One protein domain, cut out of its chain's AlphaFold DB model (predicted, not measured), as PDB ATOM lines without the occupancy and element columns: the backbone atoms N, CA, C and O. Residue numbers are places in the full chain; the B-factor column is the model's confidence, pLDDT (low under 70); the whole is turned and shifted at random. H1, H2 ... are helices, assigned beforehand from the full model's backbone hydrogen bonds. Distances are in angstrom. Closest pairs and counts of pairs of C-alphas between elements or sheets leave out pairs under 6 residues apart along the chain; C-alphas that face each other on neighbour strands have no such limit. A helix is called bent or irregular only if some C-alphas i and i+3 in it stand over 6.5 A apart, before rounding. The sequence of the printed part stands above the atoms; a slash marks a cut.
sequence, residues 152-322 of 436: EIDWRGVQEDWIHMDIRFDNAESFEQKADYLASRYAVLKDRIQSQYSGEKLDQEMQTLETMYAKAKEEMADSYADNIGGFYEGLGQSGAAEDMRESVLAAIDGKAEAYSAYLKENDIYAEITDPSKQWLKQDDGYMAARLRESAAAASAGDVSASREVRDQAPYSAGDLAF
ATOM      1  N   GLU A 152      73.182   3.171  84.100       89.69
ATOM      2  CA  GLU A 152      72.257   2.189  83.532       89.69
ATOM      3  C   GLU A 152      72.395   2.063  82.008       89.69
ATOM      4  O   GLU A 152      72.688   3.028  81.299       89.69
ATOM      5  N   ILE A 153      72.176   0.848  81.504       90.88
ATOM      6  CA  ILE A 153      72.134   0.576  80.067       90.88
ATOM      7  C   ILE A 153      70.704   0.782  79.575       90.88
ATOM      8  O   ILE A 153      69.744   0.248  80.134       90.88
ATOM      9  N   ASP A 154      70.562   1.530  78.485       90.44
ATOM     10  CA  ASP A 154      69.290   1.721  77.797       90.44
ATOM     11  C   ASP A 154      68.927   0.486  76.953       90.44
ATOM     12  O   ASP A 154      68.946   0.513  75.721       90.44
ATOM     13  N   TRP A 155      68.574  -0.615  77.622       91.25
ATOM     14  CA  TRP A 155      68.192  -1.873  76.968       91.25
ATOM     15  C   TRP A 155      67.015  -1.732  76.015       91.25
ATOM     16  O   TRP A 155      66.928  -2.439  75.015       91.25
ATOM     17  N   ARG A 156      66.115  -0.793  76.309       87.00
ATOM     18  CA  ARG A 156      65.005  -0.474  75.423       87.00
ATOM     19  C   ARG A 156      65.510   0.085  74.093       87.00
ATOM     20  O   ARG A 156      65.028  -0.337  73.050       87.00
ATOM     21  N   GLY A 157      66.472   1.005  74.129       84.75
ATOM     22  CA  GLY A 157      67.109   1.530  72.925       84.75
ATOM     23  C   GLY A 157      67.868   0.471  72.140       84.75
ATOM     24  O   GLY A 157      67.702   0.383  70.929       84.75
ATOM     25  N   VAL A 158      68.635  -0.376  72.831       89.94
ATOM     26  CA  VAL A 158      69.327  -1.511  72.197       89.94
ATOM     27  C   VAL A 158      68.325  -2.411  71.473       89.94
ATOM     28  O   VAL A 158      68.522  -2.744  70.307       89.94
ATOM     29  N   GLN A 159      67.213  -2.747  72.129       87.81
ATOM     30  CA  GLN A 159      66.155  -3.545  71.525       87.81
ATOM     31  C   GLN A 159      65.531  -2.853  70.302       87.81
ATOM     32  O   GLN A 159      65.403  -3.494  69.266       87.81
ATOM     33  N   GLU A 160      65.146  -1.576  70.408       82.44
ATOM     34  CA  GLU A 160      64.534  -0.796  69.314       82.44
ATOM     35  C   GLU A 160      65.441  -0.690  68.077       82.44
ATOM     36  O   GLU A 160      64.947  -0.695  66.953       82.44
ATOM     37  N   ASP A 161      66.759  -0.656  68.256       83.62
ATOM     38  CA  ASP A 161      67.694  -0.647  67.131       83.62
ATOM     39  C   ASP A 161      67.908  -2.052  66.538       83.62
ATOM     40  O   ASP A 161      68.134  -2.194  65.337       83.62
ATOM     41  N   TRP A 162      67.836  -3.108  67.357       89.25
ATOM     42  CA  TRP A 162      68.086  -4.493  66.928       89.25
ATOM     43  C   TRP A 162      66.871  -5.200  66.314       89.25
ATOM     44  O   TRP A 162      67.049  -6.222  65.657       89.25
ATOM     45  N   ILE A 163      65.649  -4.668  66.447       81.56
ATOM     46  CA  ILE A 163      64.460  -5.238  65.773       81.56
ATOM     47  C   ILE A 163      64.466  -5.064  64.243       81.56
ATOM     48  O   ILE A 163      63.606  -5.620  63.569       81.56
ATOM     49  N   HIS A 164      65.392  -4.279  63.684       79.69
ATOM     50  CA  HIS A 164      65.490  -3.994  62.245       79.69
ATOM     51  C   HIS A 164      66.749  -4.609  61.615       79.69
ATOM     52  O   HIS A 164      67.403  -4.006  60.757       79.69
ATOM     53  N   MET A 165      67.116  -5.804  62.084       88.88
ATOM     54  CA  MET A 165      68.276  -6.564  61.604       88.88
ATOM     55  C   MET A 165      67.943  -7.537  60.468       88.88
ATOM     56  O   MET A 165      68.839  -8.221  59.982       88.88
ATOM     57  N   ASP A 166      66.687  -7.608  60.027       91.12
ATOM     58  CA  ASP A 166      66.289  -8.516  58.963       91.12
ATOM     59  C   ASP A 166      66.844  -8.108  57.588       91.12
ATOM     60  O   ASP A 166      66.943  -6.923  57.255       91.12
ATOM     61  N   ILE A 167      67.193  -9.110  56.778       91.69
ATOM     62  CA  ILE A 167      67.723  -8.942  55.423       91.69
ATOM     63  C   ILE A 167      66.680  -9.369  54.396       91.69
ATOM     64  O   ILE A 167      66.157 -10.484  54.412       91.69
ATOM     65  N   ARG A 168      66.403  -8.462  53.467       90.25
ATOM     66  CA  ARG A 168      65.445  -8.581  52.372       90.25
ATOM     67  C   ARG A 168      66.063  -8.030  51.097       90.25
ATOM     68  O   ARG A 168      67.106  -7.391  51.109       90.25
ATOM     69  N   PHE A 169      65.390  -8.220  49.968       87.12
ATOM     70  CA  PHE A 169      65.870  -7.676  48.696       87.12
ATOM     71  C   PHE A 169      65.973  -6.148  48.659       87.12
ATOM     72  O   PHE A 169      66.718  -5.628  47.847       87.12
ATOM     73  N   ASP A 170      65.187  -5.415  49.442       84.06
ATOM     74  CA  ASP A 170      65.193  -3.948  49.462       84.06
ATOM     75  C   ASP A 170      66.241  -3.346  50.406       84.06
ATOM     76  O   ASP A 170      66.392  -2.129  50.409       84.06
ATOM     77  N   ASN A 171      66.961  -4.176  51.166       86.88
ATOM     78  CA  ASN A 171      68.076  -3.753  52.014       86.88
ATOM     79  C   ASN A 171      69.279  -4.720  51.950       86.88
ATOM     80  O   ASN A 171      70.139  -4.694  52.831       86.88
ATOM     81  N   ALA A 172      69.339  -5.583  50.935       84.88
ATOM     82  CA  ALA A 172      70.342  -6.637  50.778       84.88
ATOM     83  C   ALA A 172      71.775  -6.081  50.804       84.88
ATOM     84  O   ALA A 172      72.674  -6.678  51.398       84.88
ATOM     85  N   GLU A 173      71.962  -4.896  50.228       82.75
ATOM     86  CA  GLU A 173      73.218  -4.154  50.202       82.75
ATOM     87  C   GLU A 173      73.731  -3.755  51.597       82.75
ATOM     88  O   GLU A 173      74.926  -3.537  51.784       82.75
ATOM     89  N   SER A 174      72.842  -3.683  52.592       87.12
ATOM     90  CA  SER A 174      73.179  -3.268  53.956       87.12
ATOM     91  C   SER A 174      73.641  -4.423  54.850       87.12
ATOM     92  O   SER A 174      73.963  -4.188  56.013       87.12
ATOM     93  N   PHE A 175      73.703  -5.659  54.335       90.31
ATOM     94  CA  PHE A 175      74.051  -6.849  55.120       90.31
ATOM     95  C   PHE A 175      75.348  -6.687  55.928       90.31
ATOM     96  O   PHE A 175      75.328  -6.827  57.149       90.31
ATOM     97  N   GLU A 176      76.461  -6.345  55.269       88.88
ATOM     98  CA  GLU A 176      77.763  -6.147  55.931       88.88
ATOM     99  C   GLU A 176      77.682  -5.057  57.008       88.88
ATOM    100  O   GLU A 176      78.132  -5.260  58.134       88.88
ATOM    101  N   GLN A 177      77.034  -3.933  56.691       89.06
ATOM    102  CA  GLN A 177      76.883  -2.799  57.603       89.06
ATOM    103  C   GLN A 177      76.058  -3.171  58.843       89.06
ATOM    104  O   GLN A 177      76.439  -2.834  59.966       89.06
ATOM    105  N   LYS A 178      74.949  -3.895  58.661       92.38
ATOM    106  CA  LYS A 178      74.098  -4.384  59.752       92.38
ATOM    107  C   LYS A 178      74.829  -5.420  60.604       92.38
ATOM    108  O   LYS A 178      74.764  -5.338  61.831       92.38
ATOM    109  N   ALA A 179      75.567  -6.342  59.982       93.31
ATOM    110  CA  ALA A 179      76.381  -7.328  60.687       93.31
ATOM    111  C   ALA A 179      77.483  -6.655  61.523       93.31
ATOM    112  O   ALA A 179      77.629  -6.964  62.707       93.31
ATOM    113  N   ASP A 180      78.207  -5.684  60.952       92.56
ATOM    114  CA  ASP A 180      79.213  -4.898  61.675       92.56
ATOM    115  C   ASP A 180      78.587  -4.090  62.809       92.56
ATOM    116  O   ASP A 180      79.130  -4.048  63.915       92.56
ATOM    117  N   TYR A 181      77.438  -3.457  62.568       94.12
ATOM    118  CA  TYR A 181      76.716  -2.699  63.582       94.12
ATOM    119  C   TYR A 181      76.330  -3.578  64.776       94.12
ATOM    120  O   TYR A 181      76.645  -3.233  65.917       94.12
ATOM    121  N   LEU A 182      75.697  -4.726  64.518       95.69
ATOM    122  CA  LEU A 182      75.280  -5.675  65.547       95.69
ATOM    123  C   LEU A 182      76.489  -6.198  66.341       95.69
ATOM    124  O   LEU A 182      76.495  -6.137  67.570       95.69
ATOM    125  N   ALA A 183      77.534  -6.646  65.642       96.50
ATOM    126  CA  ALA A 183      78.732  -7.223  66.243       96.50
ATOM    127  C   ALA A 183      79.540  -6.216  67.082       96.50
ATOM    128  O   ALA A 183      79.923  -6.510  68.215       96.50
ATOM    129  N   SER A 184      79.785  -5.016  66.554       96.44
ATOM    130  CA  SER A 184      80.544  -3.978  67.269       96.44
ATOM    131  C   SER A 184      79.785  -3.436  68.478       96.44
ATOM    132  O   SER A 184      80.391  -3.208  69.526       96.44
ATOM    133  N   ARG A 185      78.459  -3.275  68.378       96.38
ATOM    134  CA  ARG A 185      77.638  -2.830  69.509       96.38
ATOM    135  C   ARG A 185      77.556  -3.890  70.599       96.38
ATOM    136  O   ARG A 185      77.668  -3.546  71.773       96.38
ATOM    137  N   TYR A 186      77.449  -5.165  70.225       98.19
ATOM    138  CA  TYR A 186      77.589  -6.275  71.166       98.19
ATOM    139  C   TYR A 186      78.940  -6.232  71.894       98.19
ATOM    140  O   TYR A 186      78.964  -6.284  73.122       98.19
ATOM    141  N   ALA A 187      80.053  -6.066  71.169       98.19
ATOM    142  CA  ALA A 187      81.390  -6.022  71.766       98.19
ATOM    143  C   ALA A 187      81.554  -4.861  72.767       98.19
ATOM    144  O   ALA A 187      82.044  -5.073  73.875       98.19
ATOM    145  N   VAL A 188      81.087  -3.658  72.415       97.44
ATOM    146  CA  VAL A 188      81.118  -2.480  73.302       97.44
ATOM    147  C   VAL A 188      80.245  -2.671  74.539       97.44
ATOM    148  O   VAL A 188      80.683  -2.388  75.653       97.44
ATOM    149  N   LEU A 189      79.016  -3.171  74.378       97.94
ATOM    150  CA  LEU A 189      78.132  -3.434  75.516       97.94
ATOM    151  C   LEU A 189      78.723  -4.503  76.436       97.94
ATOM    152  O   LEU A 189      78.683  -4.346  77.653       97.94
ATOM    153  N   LYS A 190      79.321  -5.555  75.872       98.19
ATOM    154  CA  LYS A 190      79.991  -6.614  76.631       98.19
ATOM    155  C   LYS A 190      81.150  -6.065  77.459       98.19
ATOM    156  O   LYS A 190      81.213  -6.337  78.657       98.19
ATOM    157  N   ASP A 191      82.022  -5.277  76.839       97.00
ATOM    158  CA  ASP A 191      83.165  -4.630  77.489       97.00
ATOM    159  C   ASP A 191      82.721  -3.672  78.611       97.00
ATOM    160  O   ASP A 191      83.199  -3.750  79.749       97.00
ATOM    161  N   ARG A 192      81.707  -2.841  78.342       94.88
ATOM    162  CA  ARG A 192      81.100  -1.965  79.351       94.88
ATOM    163  C   ARG A 192      80.518  -2.756  80.519       94.88
ATOM    164  O   ARG A 192      80.774  -2.426  81.672       94.88
ATOM    165  N   ILE A 193      79.745  -3.807  80.250       97.31
ATOM    166  CA  ILE A 193      79.115  -4.607  81.306       97.31
ATOM    167  C   ILE A 193      80.176  -5.255  82.200       97.31
ATOM    168  O   ILE A 193      80.058  -5.209  83.424       97.31
ATOM    169  N   GLN A 194      81.229  -5.810  81.596       96.38
ATOM    170  CA  GLN A 194      82.328  -6.464  82.311       96.38
ATOM    171  C   GLN A 194      83.173  -5.495  83.143       96.38
ATOM    172  O   GLN A 194      83.707  -5.896  84.178       96.38
ATOM    173  N   SER A 195      83.301  -4.240  82.712       93.50
ATOM    174  CA  SER A 195      84.067  -3.217  83.432       93.50
ATOM    175  C   SER A 195      83.254  -2.503  84.516       93.50
ATOM    176  O   SER A 195      83.813  -2.106  85.540       93.50
ATOM    177  N   GLN A 196      81.944  -2.347  84.316       93.81
ATOM    178  CA  GLN A 196      81.088  -1.517  85.164       93.81
ATOM    179  C   GLN A 196      80.340  -2.307  86.248       93.81
ATOM    180  O   GLN A 196      80.066  -1.769  87.325       93.81
ATOM    181  N   TYR A 197      80.002  -3.573  85.994       95.94
ATOM    182  CA  TYR A 197      79.194  -4.389  86.900       95.94
ATOM    183  C   TYR A 197      79.987  -5.538  87.527       95.94
ATOM    184  O   TYR A 197      80.997  -6.004  87.011       95.94
ATOM    185  N   SER A 198      79.513  -6.023  88.678       96.44
ATOM    186  CA  SER A 198      80.074  -7.194  89.363       96.44
ATOM    187  C   SER A 198      78.982  -7.993  90.080       96.44
ATOM    188  O   SER A 198      77.888  -7.480  90.334       96.44
ATOM    189  N   GLY A 199      79.275  -9.255  90.406       97.50
ATOM    190  CA  GLY A 199      78.346 -10.147  91.106       97.50
ATOM    191  C   GLY A 199      77.053 -10.392  90.326       97.50
ATOM    192  O   GLY A 199      77.063 -10.468  89.104       97.50
ATOM    193  N   GLU A 200      75.926 -10.467  91.031       97.12
ATOM    194  CA  GLU A 200      74.625 -10.792  90.430       97.12
ATOM    195  C   GLU A 200      74.195  -9.794  89.341       97.12
ATOM    196  O   GLU A 200      73.597 -10.190  88.344       97.12
ATOM    197  N   LYS A 201      74.541  -8.506  89.488       95.69
ATOM    198  CA  LYS A 201      74.207  -7.505  88.468       95.69
ATOM    199  C   LYS A 201      74.987  -7.744  87.173       95.69
ATOM    200  O   LYS A 201      74.412  -7.613  86.104       95.69
ATOM    201  N   LEU A 202      76.257  -8.154  87.252       97.56
ATOM    202  CA  LEU A 202      77.030  -8.535  86.062       97.56
ATOM    203  C   LEU A 202      76.346  -9.679  85.306       97.56
ATOM    204  O   LEU A 202      76.171  -9.590  84.093       97.56
ATOM    205  N   ASP A 203      75.922 -10.717  86.029       98.06
ATOM    206  CA  ASP A 203      75.271 -11.884  85.430       98.06
ATOM    207  C   ASP A 203      73.935 -11.510  84.762       98.06
ATOM    208  O   ASP A 203      73.658 -11.952  83.647       98.06
ATOM    209  N   GLN A 204      73.131 -10.650  85.400       98.06
ATOM    210  CA  GLN A 204      71.846 -10.178  84.866       98.06
ATOM    211  C   GLN A 204      72.004  -9.326  83.595       98.06
ATOM    212  O   GLN A 204      71.304  -9.546  82.602       98.06
ATOM    213  N   GLU A 205      72.925  -8.361  83.607       98.06
ATOM    214  CA  GLU A 205      73.176  -7.475  82.463       98.06
ATOM    215  C   GLU A 205      73.769  -8.268  81.288       98.06
ATOM    216  O   GLU A 205      73.336  -8.115  80.145       98.06
ATOM    217  N   MET A 206      74.692  -9.197  81.567       98.44
ATOM    218  CA  MET A 206      75.261 -10.079  80.545       98.44
ATOM    219  C   MET A 206      74.204 -11.012  79.949       98.44
ATOM    220  O   MET A 206      74.120 -11.148  78.733       98.44
ATOM    221  N   GLN A 207      73.344 -11.620  80.774       98.44
ATOM    222  CA  GLN A 207      72.256 -12.466  80.278       98.44
ATOM    223  C   GLN A 207      71.294 -11.687  79.368       98.44
ATOM    224  O   GLN A 207      70.820 -12.226  78.362       98.44
ATOM    225  N   THR A 208      71.016 -10.426  79.708       98.25
ATOM    226  CA  THR A 208      70.185  -9.539  78.886       98.25
ATOM    227  C   THR A 208      70.839  -9.290  77.528       98.25
ATOM    228  O   THR A 208      70.186  -9.499  76.502       98.25
ATOM    229  N   LEU A 209      72.134  -8.947  77.512       98.38
ATOM    230  CA  LEU A 209      72.905  -8.747  76.284       98.38
ATOM    231  C   LEU A 209      72.881  -9.985  75.381       98.38
ATOM    232  O   LEU A 209      72.505  -9.889  74.215       98.38
ATOM    233  N   GLU A 210      73.261 -11.142  75.927       98.25
ATOM    234  CA  GLU A 210      73.382 -12.393  75.172       98.25
ATOM    235  C   GLU A 210      72.031 -12.830  74.588       98.25
ATOM    236  O   GLU A 210      71.956 -13.266  73.442       98.25
ATOM    237  N   THR A 211      70.938 -12.644  75.336       97.56
ATOM    238  CA  THR A 211      69.585 -12.971  74.857       97.56
ATOM    239  C   THR A 211      69.168 -12.074  73.692       97.56
ATOM    240  O   THR A 211      68.644 -12.563  72.688       97.56
ATOM    241  N   MET A 212      69.384 -10.760  73.814       96.25
ATOM    242  CA  MET A 212      69.045  -9.812  72.751       96.25
ATOM    243  C   MET A 212      69.907 -10.039  71.505       96.25
ATOM    244  O   MET A 212      69.381 -10.015  70.393       96.25
ATOM    245  N   TYR A 213      71.201 -10.310  71.691       97.50
ATOM    246  CA  TYR A 213      72.149 -10.518  70.600       97.50
ATOM    247  C   TYR A 213      71.842 -11.807  69.847       97.50
ATOM    248  O   TYR A 213      71.726 -11.781  68.625       97.50
ATOM    249  N   ALA A 214      71.618 -12.912  70.569       97.44
ATOM    250  CA  ALA A 214      71.223 -14.179  69.967       97.44
ATOM    251  C   ALA A 214      69.948 -14.017  69.133       97.44
ATOM    252  O   ALA A 214      69.917 -14.439  67.984       97.44
ATOM    253  N   LYS A 215      68.926 -13.334  69.665       96.44
ATOM    254  CA  LYS A 215      67.686 -13.093  68.921       96.44
ATOM    255  C   LYS A 215      67.924 -12.297  67.633       96.44
ATOM    256  O   LYS A 215      67.452 -12.709  66.582       96.44
ATOM    257  N   ALA A 216      68.635 -11.173  67.718       96.00
ATOM    258  CA  ALA A 216      68.889 -10.310  66.563       96.00
ATOM    259  C   ALA A 216      69.737 -11.015  65.491       96.00
ATOM    260  O   ALA A 216      69.478 -10.880  64.297       96.00
ATOM    261  N   LYS A 217      70.728 -11.801  65.927       96.31
ATOM    262  CA  LYS A 217      71.581 -12.617  65.060       96.31
ATOM    263  C   LYS A 217      70.779 -13.696  64.326       96.31
ATOM    264  O   LYS A 217      70.920 -13.829  63.114       96.31
ATOM    265  N   GLU A 218      69.935 -14.441  65.042       97.50
ATOM    266  CA  GLU A 218      69.068 -15.468  64.447       97.50
ATOM    267  C   GLU A 218      68.066 -14.844  63.465       97.50
ATOM    268  O   GLU A 218      67.914 -15.340  62.358       97.50
ATOM    269  N   GLU A 219      67.460 -13.702  63.804       96.06
ATOM    270  CA  GLU A 219      66.535 -12.987  62.912       96.06
ATOM    271  C   GLU A 219      67.215 -12.518  61.612       96.06
ATOM    272  O   GLU A 219      66.648 -12.664  60.525       96.06
ATOM    273  N   MET A 220      68.455 -12.022  61.692       96.25
ATOM    274  CA  MET A 220      69.253 -11.678  60.509       96.25
ATOM    275  C   MET A 220      69.561 -12.916  59.652       96.25
ATOM    276  O   MET A 220      69.415 -12.866  58.432       96.25
ATOM    277  N   ALA A 221      69.954 -14.033  60.273       98.00
ATOM    278  CA  ALA A 221      70.280 -15.269  59.563       98.00
ATOM    279  C   ALA A 221      69.052 -15.922  58.913       98.00
ATOM    280  O   ALA A 221      69.112 -16.299  57.743       98.00
ATOM    281  N   ASP A 222      67.941 -16.014  59.643       98.31
ATOM    282  CA  ASP A 222      66.679 -16.586  59.168       98.31
ATOM    283  C   ASP A 222      66.120 -15.768  58.000       98.31
ATOM    284  O   ASP A 222      65.815 -16.316  56.944       98.31
ATOM    285  N   SER A 223      66.059 -14.441  58.138       97.50
ATOM    286  CA  SER A 223      65.570 -13.575  57.060       97.50
ATOM    287  C   SER A 223      66.473 -13.604  55.825       97.50
ATOM    288  O   SER A 223      65.962 -13.646  54.703       97.50
ATOM    289  N   TYR A 224      67.797 -13.641  55.996       98.00
ATOM    290  CA  TYR A 224      68.725 -13.806  54.879       98.00
ATOM    291  C   TYR A 224      68.484 -15.142  54.159       98.00
ATOM    292  O   TYR A 224      68.380 -15.174  52.930       98.00
ATOM    293  N   ALA A 225      68.359 -16.236  54.910       98.25
ATOM    294  CA  ALA A 225      68.103 -17.565  54.366       98.25
ATOM    295  C   ALA A 225      66.761 -17.634  53.626       98.25
ATOM    296  O   ALA A 225      66.716 -18.112  52.496       98.25
ATOM    297  N   ASP A 226      65.693 -17.085  54.204       97.94
ATOM    298  CA  ASP A 226      64.356 -17.081  53.608       97.94
ATOM    299  C   ASP A 226      64.291 -16.243  52.321       97.94
ATOM    300  O   ASP A 226      63.658 -16.641  51.339       97.94
ATOM    301  N   ASN A 227      64.947 -15.077  52.301       96.75
ATOM    302  CA  ASN A 227      64.877 -14.152  51.169       96.75
ATOM    303  C   ASN A 227      65.928 -14.457  50.096       96.75
ATOM    304  O   ASN A 227      65.585 -14.669  48.931       96.75
ATOM    305  N   ILE A 228      67.207 -14.447  50.473       97.69
ATOM    306  CA  ILE A 228      68.338 -14.590  49.549       97.69
ATOM    307  C   ILE A 228      68.606 -16.069  49.280       97.69
ATOM    308  O   ILE A 228      68.646 -16.489  48.126       97.69
ATOM    309  N   GLY A 229      68.698 -16.881  50.331       97.88
ATOM    310  CA  GLY A 229      68.850 -18.329  50.197       97.88
ATOM    311  C   GLY A 229      67.701 -18.963  49.411       97.88
ATOM    312  O   GLY A 229      67.923 -19.624  48.395       97.88
ATOM    313  N   GLY A 230      66.459 -18.666  49.802       98.25
ATOM    314  CA  GLY A 230      65.245 -19.144  49.143       98.25
ATOM    315  C   GLY A 230      65.125 -18.697  47.682       98.25
ATOM    316  O   GLY A 230      64.555 -19.413  46.854       98.25
ATOM    317  N   PHE A 231      65.710 -17.551  47.316       98.19
ATOM    318  CA  PHE A 231      65.818 -17.144  45.915       98.19
ATOM    319  C   PHE A 231      66.659 -18.125  45.105       98.19
ATOM    320  O   PHE A 231      66.193 -18.608  44.068       98.19
ATOM    321  N   TYR A 232      67.858 -18.444  45.591       98.38
ATOM    322  CA  TYR A 232      68.773 -19.372  44.930       98.38
ATOM    323  C   TYR A 232      68.256 -20.812  44.943       98.38
ATOM    324  O   TYR A 232      68.342 -21.494  43.921       98.38
ATOM    325  N   GLU A 233      67.597 -21.254  46.016       98.38
ATOM    326  CA  GLU A 233      66.874 -22.533  46.012       98.38
ATOM    327  C   GLU A 233      65.769 -22.548  44.954       98.38
ATOM    328  O   GLU A 233      65.619 -23.508  44.195       98.38
ATOM    329  N   GLY A 234      65.041 -21.438  44.821       97.62
ATOM    330  CA  GLY A 234      64.077 -21.241  43.750       97.62
ATOM    331  C   GLY A 234      64.703 -21.271  42.350       97.62
ATOM    332  O   GLY A 234      63.973 -21.486  41.381       97.62
ATOM    333  N   LEU A 235      66.010 -21.041  42.226       97.88
ATOM    334  CA  LEU A 235      66.807 -21.195  41.005       97.88
ATOM    335  C   LEU A 235      67.483 -22.574  40.910       97.88
ATOM    336  O   LEU A 235      68.329 -22.779  40.050       97.88
ATOM    337  N   GLY A 236      67.091 -23.543  41.739       96.75
ATOM    338  CA  GLY A 236      67.567 -24.925  41.670       96.75
ATOM    339  C   GLY A 236      68.797 -25.232  42.525       96.75
ATOM    340  O   GLY A 236      69.277 -26.364  42.481       96.75
ATOM    341  N   GLN A 237      69.285 -24.280  43.325       97.50
ATOM    342  CA  GLN A 237      70.435 -24.471  44.216       97.50
ATOM    343  C   GLN A 237      69.992 -25.045  45.565       97.50
ATOM    344  O   GLN A 237      69.942 -24.344  46.570       97.50
ATOM    345  N   SER A 238      69.598 -26.319  45.579       97.19
ATOM    346  CA  SER A 238      69.115 -26.993  46.794       97.19
ATOM    347  C   SER A 238      70.137 -26.914  47.936       97.19
ATOM    348  O   SER A 238      71.295 -27.268  47.733       97.19
ATOM    349  N   GLY A 239      69.693 -26.530  49.138       96.75
ATOM    350  CA  GLY A 239      70.554 -26.414  50.321       96.75
ATOM    351  C   GLY A 239      71.234 -25.050  50.469       96.75
ATOM    352  O   GLY A 239      71.806 -24.775  51.521       96.75
ATOM    353  N   ALA A 240      71.117 -24.163  49.470       97.69
ATOM    354  CA  ALA A 240      71.694 -22.822  49.536       97.69
ATOM    355  C   ALA A 240      71.168 -22.015  50.731       97.69
ATOM    356  O   ALA A 240      71.932 -21.266  51.334       97.69
ATOM    357  N   ALA A 241      69.889 -22.168  51.093       98.25
ATOM    358  CA  ALA A 241      69.313 -21.426  52.210       98.25
ATOM    359  C   ALA A 241      69.945 -21.807  53.554       98.25
ATOM    360  O   ALA A 241      70.327 -20.923  54.318       98.25
ATOM    361  N   GLU A 242      70.116 -23.105  53.812       98.19
ATOM    362  CA  GLU A 242      70.754 -23.611  55.031       98.19
ATOM    363  C   GLU A 242      72.234 -23.211  55.094       98.19
ATOM    364  O   GLU A 242      72.662 -22.607  56.077       98.19
ATOM    365  N   ASP A 243      72.988 -23.430  54.009       97.75
ATOM    366  CA  ASP A 243      74.403 -23.048  53.936       97.75
ATOM    367  C   ASP A 243      74.608 -21.536  54.159       97.75
ATOM    368  O   ASP A 243      75.546 -21.111  54.840       97.75
ATOM    369  N   MET A 244      73.739 -20.697  53.583       98.06
ATOM    370  CA  MET A 244      73.803 -19.244  53.760       98.06
ATOM    371  C   MET A 244      73.439 -18.834  55.186       98.06
ATOM    372  O   MET A 244      74.123 -17.986  55.751       98.06
ATOM    373  N   ARG A 245      72.422 -19.461  55.790       98.12
ATOM    374  CA  ARG A 245      72.029 -19.219  57.184       98.12
ATOM    375  C   ARG A 245      73.193 -19.447  58.143       98.12
ATOM    376  O   ARG A 245      73.532 -18.567  58.930       98.12
ATOM    377  N   GLU A 246      73.819 -20.621  58.058       97.75
ATOM    378  CA  GLU A 246      74.980 -20.977  58.881       97.75
ATOM    379  C   GLU A 246      76.147 -20.014  58.647       97.75
ATOM    380  O   GLU A 246      76.813 -19.592  59.594       97.75
ATOM    381  N   SER A 247      76.354 -19.607  57.393       97.19
ATOM    382  CA  SER A 247      77.408 -18.654  57.050       97.19
ATOM    383  C   SER A 247      77.164 -17.261  57.632       97.19
ATOM    384  O   SER A 247      78.109 -16.623  58.093       97.19
ATOM    385  N   VAL A 248      75.912 -16.790  57.660       97.38
ATOM    386  CA  VAL A 248      75.548 -15.506  58.281       97.38
ATOM    387  C   VAL A 248      75.807 -15.545  59.786       97.38
ATOM    388  O   VAL A 248      76.435 -14.628  60.315       97.38
ATOM    389  N   LEU A 249      75.384 -16.616  60.469       97.19
ATOM    390  CA  LEU A 249      75.642 -16.795  61.902       97.19
ATOM    391  C   LEU A 249      77.146 -16.732  62.201       97.19
ATOM    392  O   LEU A 249      77.577 -15.942  63.042       97.19
ATOM    393  N   ALA A 250      77.941 -17.508  61.459       95.75
ATOM    394  CA  ALA A 250      79.390 -17.546  61.614       95.75
ATOM    395  C   ALA A 250      80.057 -16.196  61.307       95.75
ATOM    396  O   ALA A 250      80.986 -15.795  62.008       95.75
ATOM    397  N   ALA A 251      79.584 -15.467  60.291       93.25
ATOM    398  CA  ALA A 251      80.104 -14.146  59.954       93.25
ATOM    399  C   ALA A 251      79.864 -13.125  61.080       93.25
ATOM    400  O   ALA A 251      80.769 -12.362  61.421       93.25
ATOM    401  N   ILE A 252      78.665 -13.118  61.669       95.62
ATOM    402  CA  ILE A 252      78.306 -12.204  62.761       95.62
ATOM    403  C   ILE A 252      79.094 -12.538  64.036       95.62
ATOM    404  O   ILE A 252      79.630 -11.626  64.672       95.62
ATOM    405  N   ASP A 253      79.215 -13.824  64.379       95.19
ATOM    406  CA  ASP A 253      80.002 -14.271  65.535       95.19
ATOM    407  C   ASP A 253      81.492 -13.950  65.349       95.19
ATOM    408  O   ASP A 253      82.114 -13.352  66.228       95.19
ATOM    409  N   GLY A 254      82.053 -14.227  64.166       92.62
ATOM    410  CA  GLY A 254      83.445 -13.906  63.848       92.62
ATOM    411  C   GLY A 254      83.748 -12.405  63.925       92.62
ATOM    412  O   GLY A 254      84.781 -12.006  64.468       92.62
ATOM    413  N   LYS A 255      82.835 -11.542  63.450       94.06
ATOM    414  CA  LYS A 255      82.957 -10.080  63.607       94.06
ATOM    415  C   LYS A 255      82.902  -9.669  65.084       94.06
ATOM    416  O   LYS A 255      83.707  -8.846  65.520       94.06
ATOM    417  N   ALA A 256      81.995 -10.244  65.877       96.19
ATOM    418  CA  ALA A 256      81.867  -9.931  67.302       96.19
ATOM    419  C   ALA A 256      83.119 -10.331  68.098       96.19
ATOM    420  O   ALA A 256      83.582  -9.574  68.960       96.19
ATOM    421  N   GLU A 257      83.702 -11.486  67.779       94.69
ATOM    422  CA  GLU A 257      84.978 -11.938  68.332       94.69
ATOM    423  C   GLU A 257      86.125 -11.003  67.944       94.69
ATOM    424  O   GLU A 257      86.885 -10.584  68.820       94.69
ATOM    425  N   ALA A 258      86.215 -10.614  66.668       92.81
ATOM    426  CA  ALA A 258      87.244  -9.701  66.176       92.81
ATOM    427  C   ALA A 258      87.181  -8.330  66.870       92.81
ATOM    428  O   ALA A 258      88.196  -7.835  67.359       92.81
ATOM    429  N   TYR A 259      85.989  -7.740  66.993       96.88
ATOM    430  CA  TYR A 259      85.803  -6.477  67.712       96.88
ATOM    431  C   TYR A 259      86.127  -6.598  69.204       96.88
ATOM    432  O   TYR A 259      86.786  -5.724  69.769       96.88
ATOM    433  N   SER A 260      85.725  -7.700  69.839       95.88
ATOM    434  CA  SER A 260      86.044  -7.960  71.248       95.88
ATOM    435  C   SER A 260      87.548  -8.148  71.476       95.88
ATOM    436  O   SER A 260      88.069  -7.750  72.515       95.88
ATOM    437  N   ALA A 261      88.258  -8.770  70.531       94.94
ATOM    438  CA  ALA A 261      89.712  -8.896  70.574       94.94
ATOM    439  C   ALA A 261      90.389  -7.532  70.399       94.94
ATOM    440  O   ALA A 261      91.260  -7.181  71.191       94.94
ATOM    441  N   TYR A 262      89.921  -6.730  69.439       95.19
ATOM    442  CA  TYR A 262      90.439  -5.387  69.196       95.19
ATOM    443  C   TYR A 262      90.342  -4.493  70.439       95.19
ATOM    444  O   TYR A 262      91.322  -3.836  70.782       95.19
ATOM    445  N   LEU A 263      89.209  -4.517  71.154       95.50
ATOM    446  CA  LEU A 263      89.009  -3.757  72.398       95.50
ATOM    447  C   LEU A 263      89.976  -4.153  73.526       95.50
ATOM    448  O   LEU A 263      90.337  -3.315  74.347       95.50
ATOM    449  N   LYS A 264      90.434  -5.410  73.576       93.12
ATOM    450  CA  LYS A 264      91.421  -5.848  74.583       93.12
ATOM    451  C   LYS A 264      92.810  -5.271  74.329       93.12
ATOM    452  O   LYS A 264      93.593  -5.134  75.267       93.12
ATOM    453  N   GLU A 265      93.126  -4.995  73.069       91.94
ATOM    454  CA  GLU A 265      94.438  -4.512  72.633       91.94
ATOM    455  C   GLU A 265      94.473  -2.989  72.459       91.94
ATOM    456  O   GLU A 265      95.544  -2.388  72.547       91.94
ATOM    457  N   ASN A 266      93.313  -2.361  72.245       93.31
ATOM    458  CA  ASN A 266      93.189  -0.951  71.898       93.31
ATOM    459  C   ASN A 266      92.151  -0.260  72.787       93.31
ATOM    460  O   ASN A 266      90.966  -0.590  72.759       93.31
ATOM    461  N   ASP A 267      92.590   0.762  73.519       91.31
ATOM    462  CA  ASP A 267      91.702   1.605  74.317       91.31
ATOM    463  C   ASP A 267      91.091   2.718  73.452       91.31
ATOM    464  O   ASP A 267      91.614   3.831  73.366       91.31
ATOM    465  N   ILE A 268      89.958   2.416  72.815       91.25
ATOM    466  CA  ILE A 268      89.204   3.391  72.013       91.25
ATOM    467  C   ILE A 268      88.561   4.500  72.865       91.25
ATOM    468  O   ILE A 268      88.152   5.532  72.336       91.25
ATOM    469  N   TYR A 269      88.463   4.321  74.188       91.81
ATOM    470  CA  TYR A 269      87.893   5.320  75.095       91.81
ATOM    471  C   TYR A 269      88.914   6.408  75.441       91.81
ATOM    472  O   TYR A 269      88.529   7.542  75.748       91.81
ATOM    473  N   ALA A 270      90.214   6.096  75.379       90.69
ATOM    474  CA  ALA A 270      91.293   7.049  75.639       90.69
ATOM    475  C   ALA A 270      91.298   8.241  74.669       90.69
ATOM    476  O   ALA A 270      91.769   9.319  75.036       90.69
ATOM    477  N   GLU A 271      90.748   8.087  73.461       88.00
ATOM    478  CA  GLU A 271      90.665   9.160  72.462       88.00
ATOM    479  C   GLU A 271      89.727  10.301  72.902       88.00
ATOM    480  O   GLU A 271      89.919  11.464  72.531       88.00
ATOM    481  N   ILE A 272      88.753  10.008  73.771       92.31
ATOM    482  CA  ILE A 272      87.808  10.994  74.306       92.31
ATOM    483  C   ILE A 272      88.416  11.650  75.551       92.31
ATOM    484  O   ILE A 272      88.187  11.244  76.698       92.31
ATOM    485  N   THR A 273      89.216  12.688  75.310       93.06
ATOM    486  CA  THR A 273      89.935  13.447  76.350       93.06
ATOM    487  C   THR A 273      89.236  14.737  76.775       93.06
ATOM    488  O   THR A 273      89.471  15.220  77.881       93.06
ATOM    489  N   ASP A 274      88.361  15.288  75.929       94.25
ATOM    490  CA  ASP A 274      87.620  16.515  76.225       94.25
ATOM    491  C   ASP A 274      86.647  16.284  77.401       94.25
ATOM    492  O   ASP A 274      85.801  15.383  77.318       94.25
ATOM    493  N   PRO A 275      86.738  17.062  78.500       92.25
ATOM    494  CA  PRO A 275      85.824  16.947  79.634       92.25
ATOM    495  C   PRO A 275      84.344  17.103  79.261       92.25
ATOM    496  O   PRO A 275      83.507  16.426  79.851       92.25
ATOM    497  N   SER A 276      84.021  17.934  78.264       93.44
ATOM    498  CA  SER A 276      82.640  18.132  77.793       93.44
ATOM    499  C   SER A 276      82.082  16.908  77.050       93.44
ATOM    500  O   SER A 276      80.877  16.696  76.958       93.44
ATOM    501  N   LYS A 277      82.951  16.020  76.568       94.88
ATOM    502  CA  LYS A 277      82.557  14.870  75.745       94.88
ATOM    503  C   LYS A 277      82.573  13.548  76.496       94.88
ATOM    504  O   LYS A 277      82.339  12.504  75.899       94.88
ATOM    505  N   GLN A 278      82.838  13.558  77.803       94.25
ATOM    506  CA  GLN A 278      82.974  12.318  78.577       94.25
ATOM    507  C   GLN A 278      81.700  11.463  78.571       94.25
ATOM    508  O   GLN A 278      81.802  10.241  78.652       94.25
ATOM    509  N   TRP A 279      80.523  12.074  78.407       93.56
ATOM    510  CA  TRP A 279      79.252  11.354  78.292       93.56
ATOM    511  C   TRP A 279      79.211  10.398  77.084       93.56
ATOM    512  O   TRP A 279      78.556   9.363  77.166       93.56
ATOM    513  N   LEU A 280      79.966  10.668  76.009       94.38
ATOM    514  CA  LEU A 280      80.041   9.797  74.826       94.38
ATOM    515  C   LEU A 280      80.633   8.419  75.138       94.38
ATOM    516  O   LEU A 280      80.284   7.449  74.477       94.38
ATOM    517  N   LYS A 281      81.472   8.296  76.178       93.19
ATOM    518  CA  LYS A 281      81.994   6.992  76.631       93.19
ATOM    519  C   LYS A 281      80.886   6.059  77.125       93.19
ATOM    520  O   LYS A 281      81.071   4.848  77.149       93.19
ATOM    521  N   GLN A 282      79.754   6.627  77.542       91.12
ATOM    522  CA  GLN A 282      78.570   5.904  78.003       91.12
ATOM    523  C   GLN A 282      77.536   5.705  76.883       91.12
ATOM    524  O   GLN A 282      76.520   5.049  77.113       91.12
ATOM    525  N   ASP A 283      77.765   6.255  75.688       92.69
ATOM    526  CA  ASP A 283      76.903   6.059  74.525       92.69
ATOM    527  C   ASP A 283      77.400   4.850  73.724       92.69
ATOM    528  O   ASP A 283      78.400   4.904  73.008       92.69
ATOM    529  N   ASP A 284      76.713   3.722  73.878       92.75
ATOM    530  CA  ASP A 284      77.113   2.454  73.270       92.75
ATOM    531  C   ASP A 284      77.037   2.479  71.732       92.75
ATOM    532  O   ASP A 284      77.866   1.853  71.070       92.75
ATOM    533  N   GLY A 285      76.104   3.240  71.150       91.56
ATOM    534  CA  GLY A 285      75.995   3.410  69.701       91.56
ATOM    535  C   GLY A 285      77.182   4.183  69.124       91.56
ATOM    536  O   GLY A 285      77.782   3.758  68.132       91.56
ATOM    537  N   TYR A 286      77.563   5.280  69.783       93.62
ATOM    538  CA  TYR A 286      78.726   6.081  69.423       93.62
ATOM    539  C   TYR A 286      80.031   5.303  69.597       93.62
ATOM    540  O   TYR A 286      80.842   5.253  68.670       93.62
ATOM    541  N   MET A 287      80.226   4.646  70.743       95.19
ATOM    542  CA  MET A 287      81.435   3.857  70.989       95.19
ATOM    543  C   MET A 287      81.559   2.684  70.010       95.19
ATOM    544  O   MET A 287      82.658   2.410  69.527       95.19
ATOM    545  N   ALA A 288      80.448   2.046  69.627       94.88
ATOM    546  CA  ALA A 288      80.454   1.019  68.586       94.88
ATOM    547  C   ALA A 288      80.862   1.589  67.218       94.88
ATOM    548  O   ALA A 288      81.601   0.945  66.479       94.88
ATOM    549  N   ALA A 289      80.431   2.808  66.880       93.31
ATOM    550  CA  ALA A 289      80.868   3.477  65.656       93.31
ATOM    551  C   ALA A 289      82.371   3.789  65.670       93.31
ATOM    552  O   ALA A 289      83.064   3.459  64.707       93.31
ATOM    553  N   ARG A 290      82.897   4.329  66.779       93.69
ATOM    554  CA  ARG A 290      84.344   4.562  66.948       93.69
ATOM    555  C   ARG A 290      85.142   3.263  66.852       93.69
ATOM    556  O   ARG A 290      86.189   3.242  66.212       93.69
ATOM    557  N   LEU A 291      84.629   2.169  67.421       94.69
ATOM    558  CA  LEU A 291      85.240   0.846  67.309       94.69
ATOM    559  C   LEU A 291      85.348   0.388  65.850       94.69
ATOM    560  O   LEU A 291      86.426  -0.024  65.423       94.69
ATOM    561  N   ARG A 292      84.260   0.497  65.074       92.69
ATOM    562  CA  ARG A 292      84.261   0.148  63.643       92.69
ATOM    563  C   ARG A 292      85.270   0.985  62.859       92.69
ATOM    564  O   ARG A 292      86.055   0.426  62.097       92.69
ATOM    565  N   GLU A 293      85.289   2.300  63.078       91.06
ATOM    566  CA  GLU A 293      86.228   3.219  62.420       91.06
ATOM    567  C   GLU A 293      87.692   2.887  62.758       91.06
ATOM    568  O   GLU A 293      88.530   2.775  61.860       91.06
ATOM    569  N   SER A 294      87.995   2.678  64.043       91.25
ATOM    570  CA  SER A 294      89.345   2.378  64.532       91.25
ATOM    571  C   SER A 294      89.855   1.033  63.995       91.25
ATOM    572  O   SER A 294      90.940   0.960  63.411       91.25
ATOM    573  N   ALA A 295      89.035  -0.021  64.080       90.44
ATOM    574  CA  ALA A 295      89.380  -1.346  63.568       90.44
ATOM    575  C   ALA A 295      89.568  -1.359  62.038       90.44
ATOM    576  O   ALA A 295      90.480  -2.018  61.526       90.44
ATOM    577  N   ALA A 296      88.752  -0.603  61.294       86.88
ATOM    578  CA  ALA A 296      88.910  -0.453  59.848       86.88
ATOM    579  C   ALA A 296      90.224   0.263  59.487       86.88
ATOM    580  O   ALA A 296      90.925  -0.161  58.565       86.88
ATOM    581  N   ALA A 297      90.596   1.306  60.236       84.31
ATOM    582  CA  ALA A 297      91.855   2.022  60.040       84.31
ATOM    583  C   ALA A 297      93.083   1.138  60.323       84.31
ATOM    584  O   ALA A 297      94.056   1.187  59.569       84.31
ATOM    585  N   ALA A 298      93.026   0.292  61.357       79.38
ATOM    586  CA  ALA A 298      94.085  -0.668  61.672       79.38
ATOM    587  C   ALA A 298      94.230  -1.748  60.583       79.38
ATOM    588  O   ALA A 298      95.339  -2.065  60.150       79.38
ATOM    589  N   SER A 299      93.105  -2.249  60.069       68.12
ATOM    590  CA  SER A 299      93.068  -3.281  59.022       68.12
ATOM    591  C   SER A 299      93.551  -2.774  57.655       68.12
ATOM    592  O   SER A 299      94.043  -3.552  56.843       68.12
ATOM    593  N   ALA A 300      93.476  -1.462  57.399       57.72
ATOM    594  CA  ALA A 300      94.019  -0.842  56.187       57.72
ATOM    595  C   ALA A 300      95.565  -0.842  56.134       57.72
ATOM    596  O   ALA A 300      96.142  -0.584  55.076       57.72
ATOM    597  N   GLY A 301      96.238  -1.130  57.259       41.44
ATOM    598  CA  GLY A 301      97.697  -1.208  57.369       41.44
ATOM    599  C   GLY A 301      98.285  -2.621  57.300       41.44
ATOM    600  O   GLY A 301      99.491  -2.746  57.085       41.44
ATOM    601  N   ASP A 302      97.470  -3.673  57.449       37.41
ATOM    602  CA  ASP A 302      97.954  -5.051  57.584       37.41
ATOM    603  C   ASP A 302      97.106  -6.046  56.767       37.41
ATOM    604  O   ASP A 302      96.106  -6.606  57.211       37.41
ATOM    605  N   VAL A 303      97.520  -6.270  55.516       36.97
ATOM    606  CA  VAL A 303      96.811  -7.106  54.522       36.97
ATOM    607  C   VAL A 303      96.909  -8.615  54.838       36.97
ATOM    608  O   VAL A 303      96.359  -9.439  54.108       36.97
ATOM    609  N   SER A 304      97.600  -9.018  55.912       33.97
ATOM    610  CA  SER A 304      97.943 -10.433  56.147       33.97
ATOM    611  C   SER A 304      97.200 -11.130  57.294       33.97
ATOM    612  O   SER A 304      97.246 -12.357  57.348       33.97
ATOM    613  N   ALA A 305      96.480 -10.419  58.170       32.97
ATOM    614  CA  ALA A 305      95.882 -11.023  59.372       32.97
ATOM    615  C   ALA A 305      94.462 -11.611  59.181       32.97
ATOM    616  O   ALA A 305      93.990 -12.387  60.005       32.97
ATOM    617  N   SER A 306      93.770 -11.311  58.077       38.19
ATOM    618  CA  SER A 306      92.352 -11.667  57.860       38.19
ATOM    619  C   SER A 306      92.107 -13.069  57.270       38.19
ATOM    620  O   SER A 306      91.030 -13.354  56.732       38.19
ATOM    621  N   ARG A 307      93.108 -13.959  57.321       37.78
ATOM    622  CA  ARG A 307      93.064 -15.270  56.646       37.78
ATOM    623  C   ARG A 307      92.742 -16.457  57.555       37.78
ATOM    624  O   ARG A 307      92.318 -17.476  57.026       37.78
ATOM    625  N   GLU A 308      92.889 -16.335  58.874       37.91
ATOM    626  CA  GLU A 308      92.839 -17.497  59.785       37.91
ATOM    627  C   GLU A 308      91.451 -17.812  60.388       37.91
ATOM    628  O   GLU A 308      91.294 -18.857  61.008       37.91
ATOM    629  N   VAL A 309      90.412 -17.000  60.135       41.56
ATOM    630  CA  VAL A 309      89.010 -17.287  60.553       41.56
ATOM    631  C   VAL A 309      88.130 -17.713  59.360       41.56
ATOM    632  O   VAL A 309      86.908 -17.659  59.406       41.56
ATOM    633  N   ARG A 310      88.737 -18.115  58.233       46.06
ATOM    634  CA  ARG A 310      88.013 -18.447  56.987       46.06
ATOM    635  C   ARG A 310      87.451 -19.876  56.917       46.06
ATOM    636  O   ARG A 310      86.757 -20.182  55.957       46.06
ATOM    637  N   ASP A 311      87.710 -20.730  57.906       50.41
ATOM    638  CA  ASP A 311      87.662 -22.190  57.700       50.41
ATOM    639  C   ASP A 311      86.475 -22.948  58.329       50.41
ATOM    640  O   ASP A 311      86.511 -24.176  58.374       50.41
ATOM    641  N   GLN A 312      85.411 -22.287  58.804       65.88
ATOM    642  CA  GLN A 312      84.282 -23.012  59.431       65.88
ATOM    643  C   GLN A 312      82.938 -22.904  58.702       65.88
ATOM    644  O   GLN A 312      82.115 -23.803  58.850       65.88
ATOM    645  N   ALA A 313      82.716 -21.868  57.892       86.19
ATOM    646  CA  ALA A 313      81.441 -21.649  57.212       86.19
ATOM    647  C   ALA A 313      81.506 -21.967  55.706       86.19
ATOM    648  O   ALA A 313      82.549 -21.750  55.084       86.19
ATOM    649  N   PRO A 314      80.396 -22.425  55.095       91.06
ATOM    650  CA  PRO A 314      80.273 -22.589  53.647       91.06
ATOM    651  C   PRO A 314      80.671 -21.361  52.819       91.06
ATOM    652  O   PRO A 314      81.265 -21.522  51.749       91.06
ATOM    653  N   TYR A 315      80.338 -20.162  53.307       94.25
ATOM    654  CA  TYR A 315      80.536 -18.888  52.624       94.25
ATOM    655  C   TYR A 315      81.151 -17.841  53.557       94.25
ATOM    656  O   TYR A 315      80.872 -17.805  54.754       94.25
ATOM    657  N   SER A 316      81.980 -16.957  53.001       91.88
ATOM    658  CA  SER A 316      82.490 -15.787  53.722       91.88
ATOM    659  C   SER A 316      81.462 -14.647  53.772       91.88
ATOM    660  O   SER A 316      80.510 -14.622  52.995       91.88
ATOM    661  N   ALA A 317      81.675 -13.653  54.643       89.81
ATOM    662  CA  ALA A 317      80.837 -12.446  54.681       89.81
ATOM    663  C   ALA A 317      80.796 -11.717  53.320       89.81
ATOM    664  O   ALA A 317      79.721 -11.340  52.856       89.81
ATOM    665  N   GLY A 318      81.942 -11.640  52.631       89.75
ATOM    666  CA  GLY A 318      82.032 -11.064  51.289       89.75
ATOM    667  C   GLY A 318      81.258 -11.864  50.237       89.75
ATOM    668  O   GLY A 318      80.578 -11.273  49.400       89.75
ATOM    669  N   ASP A 319      81.284 -13.200  50.318       94.25
ATOM    670  CA  ASP A 319      80.468 -14.056  49.446       94.25
ATOM    671  C   ASP A 319      78.972 -13.787  49.647       94.25
ATOM    672  O   ASP A 319      78.224 -13.658  48.678       94.25
ATOM    673  N   LEU A 320      78.534 -13.668  50.904       95.38
ATOM    674  CA  LEU A 320      77.146 -13.372  51.260       95.38
ATOM    675  C   LEU A 320      76.724 -11.971  50.792       95.38
ATOM    676  O   LEU A 320      75.632 -11.807  50.247       95.38
ATOM    677  N   ALA A 321      77.570 -10.956  50.951       92.31
ATOM    678  CA  ALA A 321      77.274  -9.608  50.467       92.31
ATOM    679  C   ALA A 321      77.108  -9.574  48.936       92.31
ATOM    680  O   ALA A 321      76.167  -8.965  48.412       92.31
ATOM    681  N   PHE A 322      77.982 -10.287  48.217       93.06
ATOM    682  CA  PHE A 322      77.905 -10.403  46.761       93.06
ATOM    683  C   PHE A 322      76.629 -11.138  46.327       93.06
ATOM    684  O   PHE A 322      75.884 -10.648  45.478       93.06
TER     685      PHE A 322
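AT A GLANCE: This is residues 152 to 322 of the 436 residues of an uncharacterized protein of Anaeromassilibacillus sp. An200 (UniProt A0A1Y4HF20). The longest helix, H3, lies in an elongated bundle with H2 and H4, a splayed up-and-down bundle in which each helix folds back against the one before it. H6 crosses H2 and the far part of H4, short H1 and H7 pack on the bundle, H5 makes a corner with H6, and residues 299 to 305 stick out. The 171 printed residues hold seven named helices, H1 to H7 in chain order, and no named strand; the class is all helix. The whole is compact, with a radius of gyration of the C-alphas of 17.1 A, and spans 58 by 37 by 29 A.

IN THESE COORDINATES: Find C-alpha 199 at (78.346, -10.147, 91.106); from there H3 runs 50.7 A to C-alpha 234 at (64.077, -21.241, 43.750). Before it come H1, residues 155 to 162, and H2, residues 172 to 196, 36.4 A long. After it come H4, residues 240 to 265, 37.2 A long; H5, residues 275 to 282; H6, residues 284 to 299, 22.1 A long; and H7, residues 317 to 322, ending at C-alpha 322 (77.905, -10.403, 46.761). H2 and H5 are irregular: C-alphas 173 and 176, and likewise 276 and 279, are 7.6 A apart.

HOW THE PARTS SIT: Start at H3: its residues 217 to 233 touch residues 240 to 252 of H4, closest at the C-alphas of Gly 229 and Ala 241, 3.7 A apart; this hairpin has a steep tilt of 36 degrees, only just past shallow. Residues 202 to 217 of H3 form a hairpin with H2, at a shallow tilt of 10 degrees, closest at C-alphas 193 and 202, 6.5 A. H2 touches residues 251 to 263 of H4, closest at C-alphas 183 and 256, 4.3 A. H1 only just touches H3, with 3 pairs of C-alphas within 8 A, the closest being 162 and 216, 5.9 A. Look outward to H6, which touches residues 180 to 189 of H2, closest at C-alphas 185 and 288, 4.9 A, and residues 259 to 263 of H4 with its residues 291 to 295, about perpendicular at 90 degrees, closest at C-alphas 262 and 295, 7.0 A. H7 touches residues 244 to 251 of H4, closest at C-alphas 251 and 317, 5.6 A, and residues 172 to 176 of H2, closest at C-alphas 175 and 321, 6.3 A. H5 and H6 only just touch, with 3 pairs within 8 A, and only at the corner, closest at C-alphas 281 and 287, 6.5 A. O i to N i+4 pairs are within hydrogen-bond range throughout H1, H4, H6 and H7, in 19 of 21 in H2, 31 of 32 in H3 and 0 of 4 in H5, where 3 of 5 O i to N i+3 pairs are.

THE WHOLE: The two C-alphas farthest apart are those of Gly 236 and Pro 275, 59.4 A. The printed part has no cut. The link from H6 to H7, 17 residues, is long. Residues 299 to 312 have pLDDT under 70.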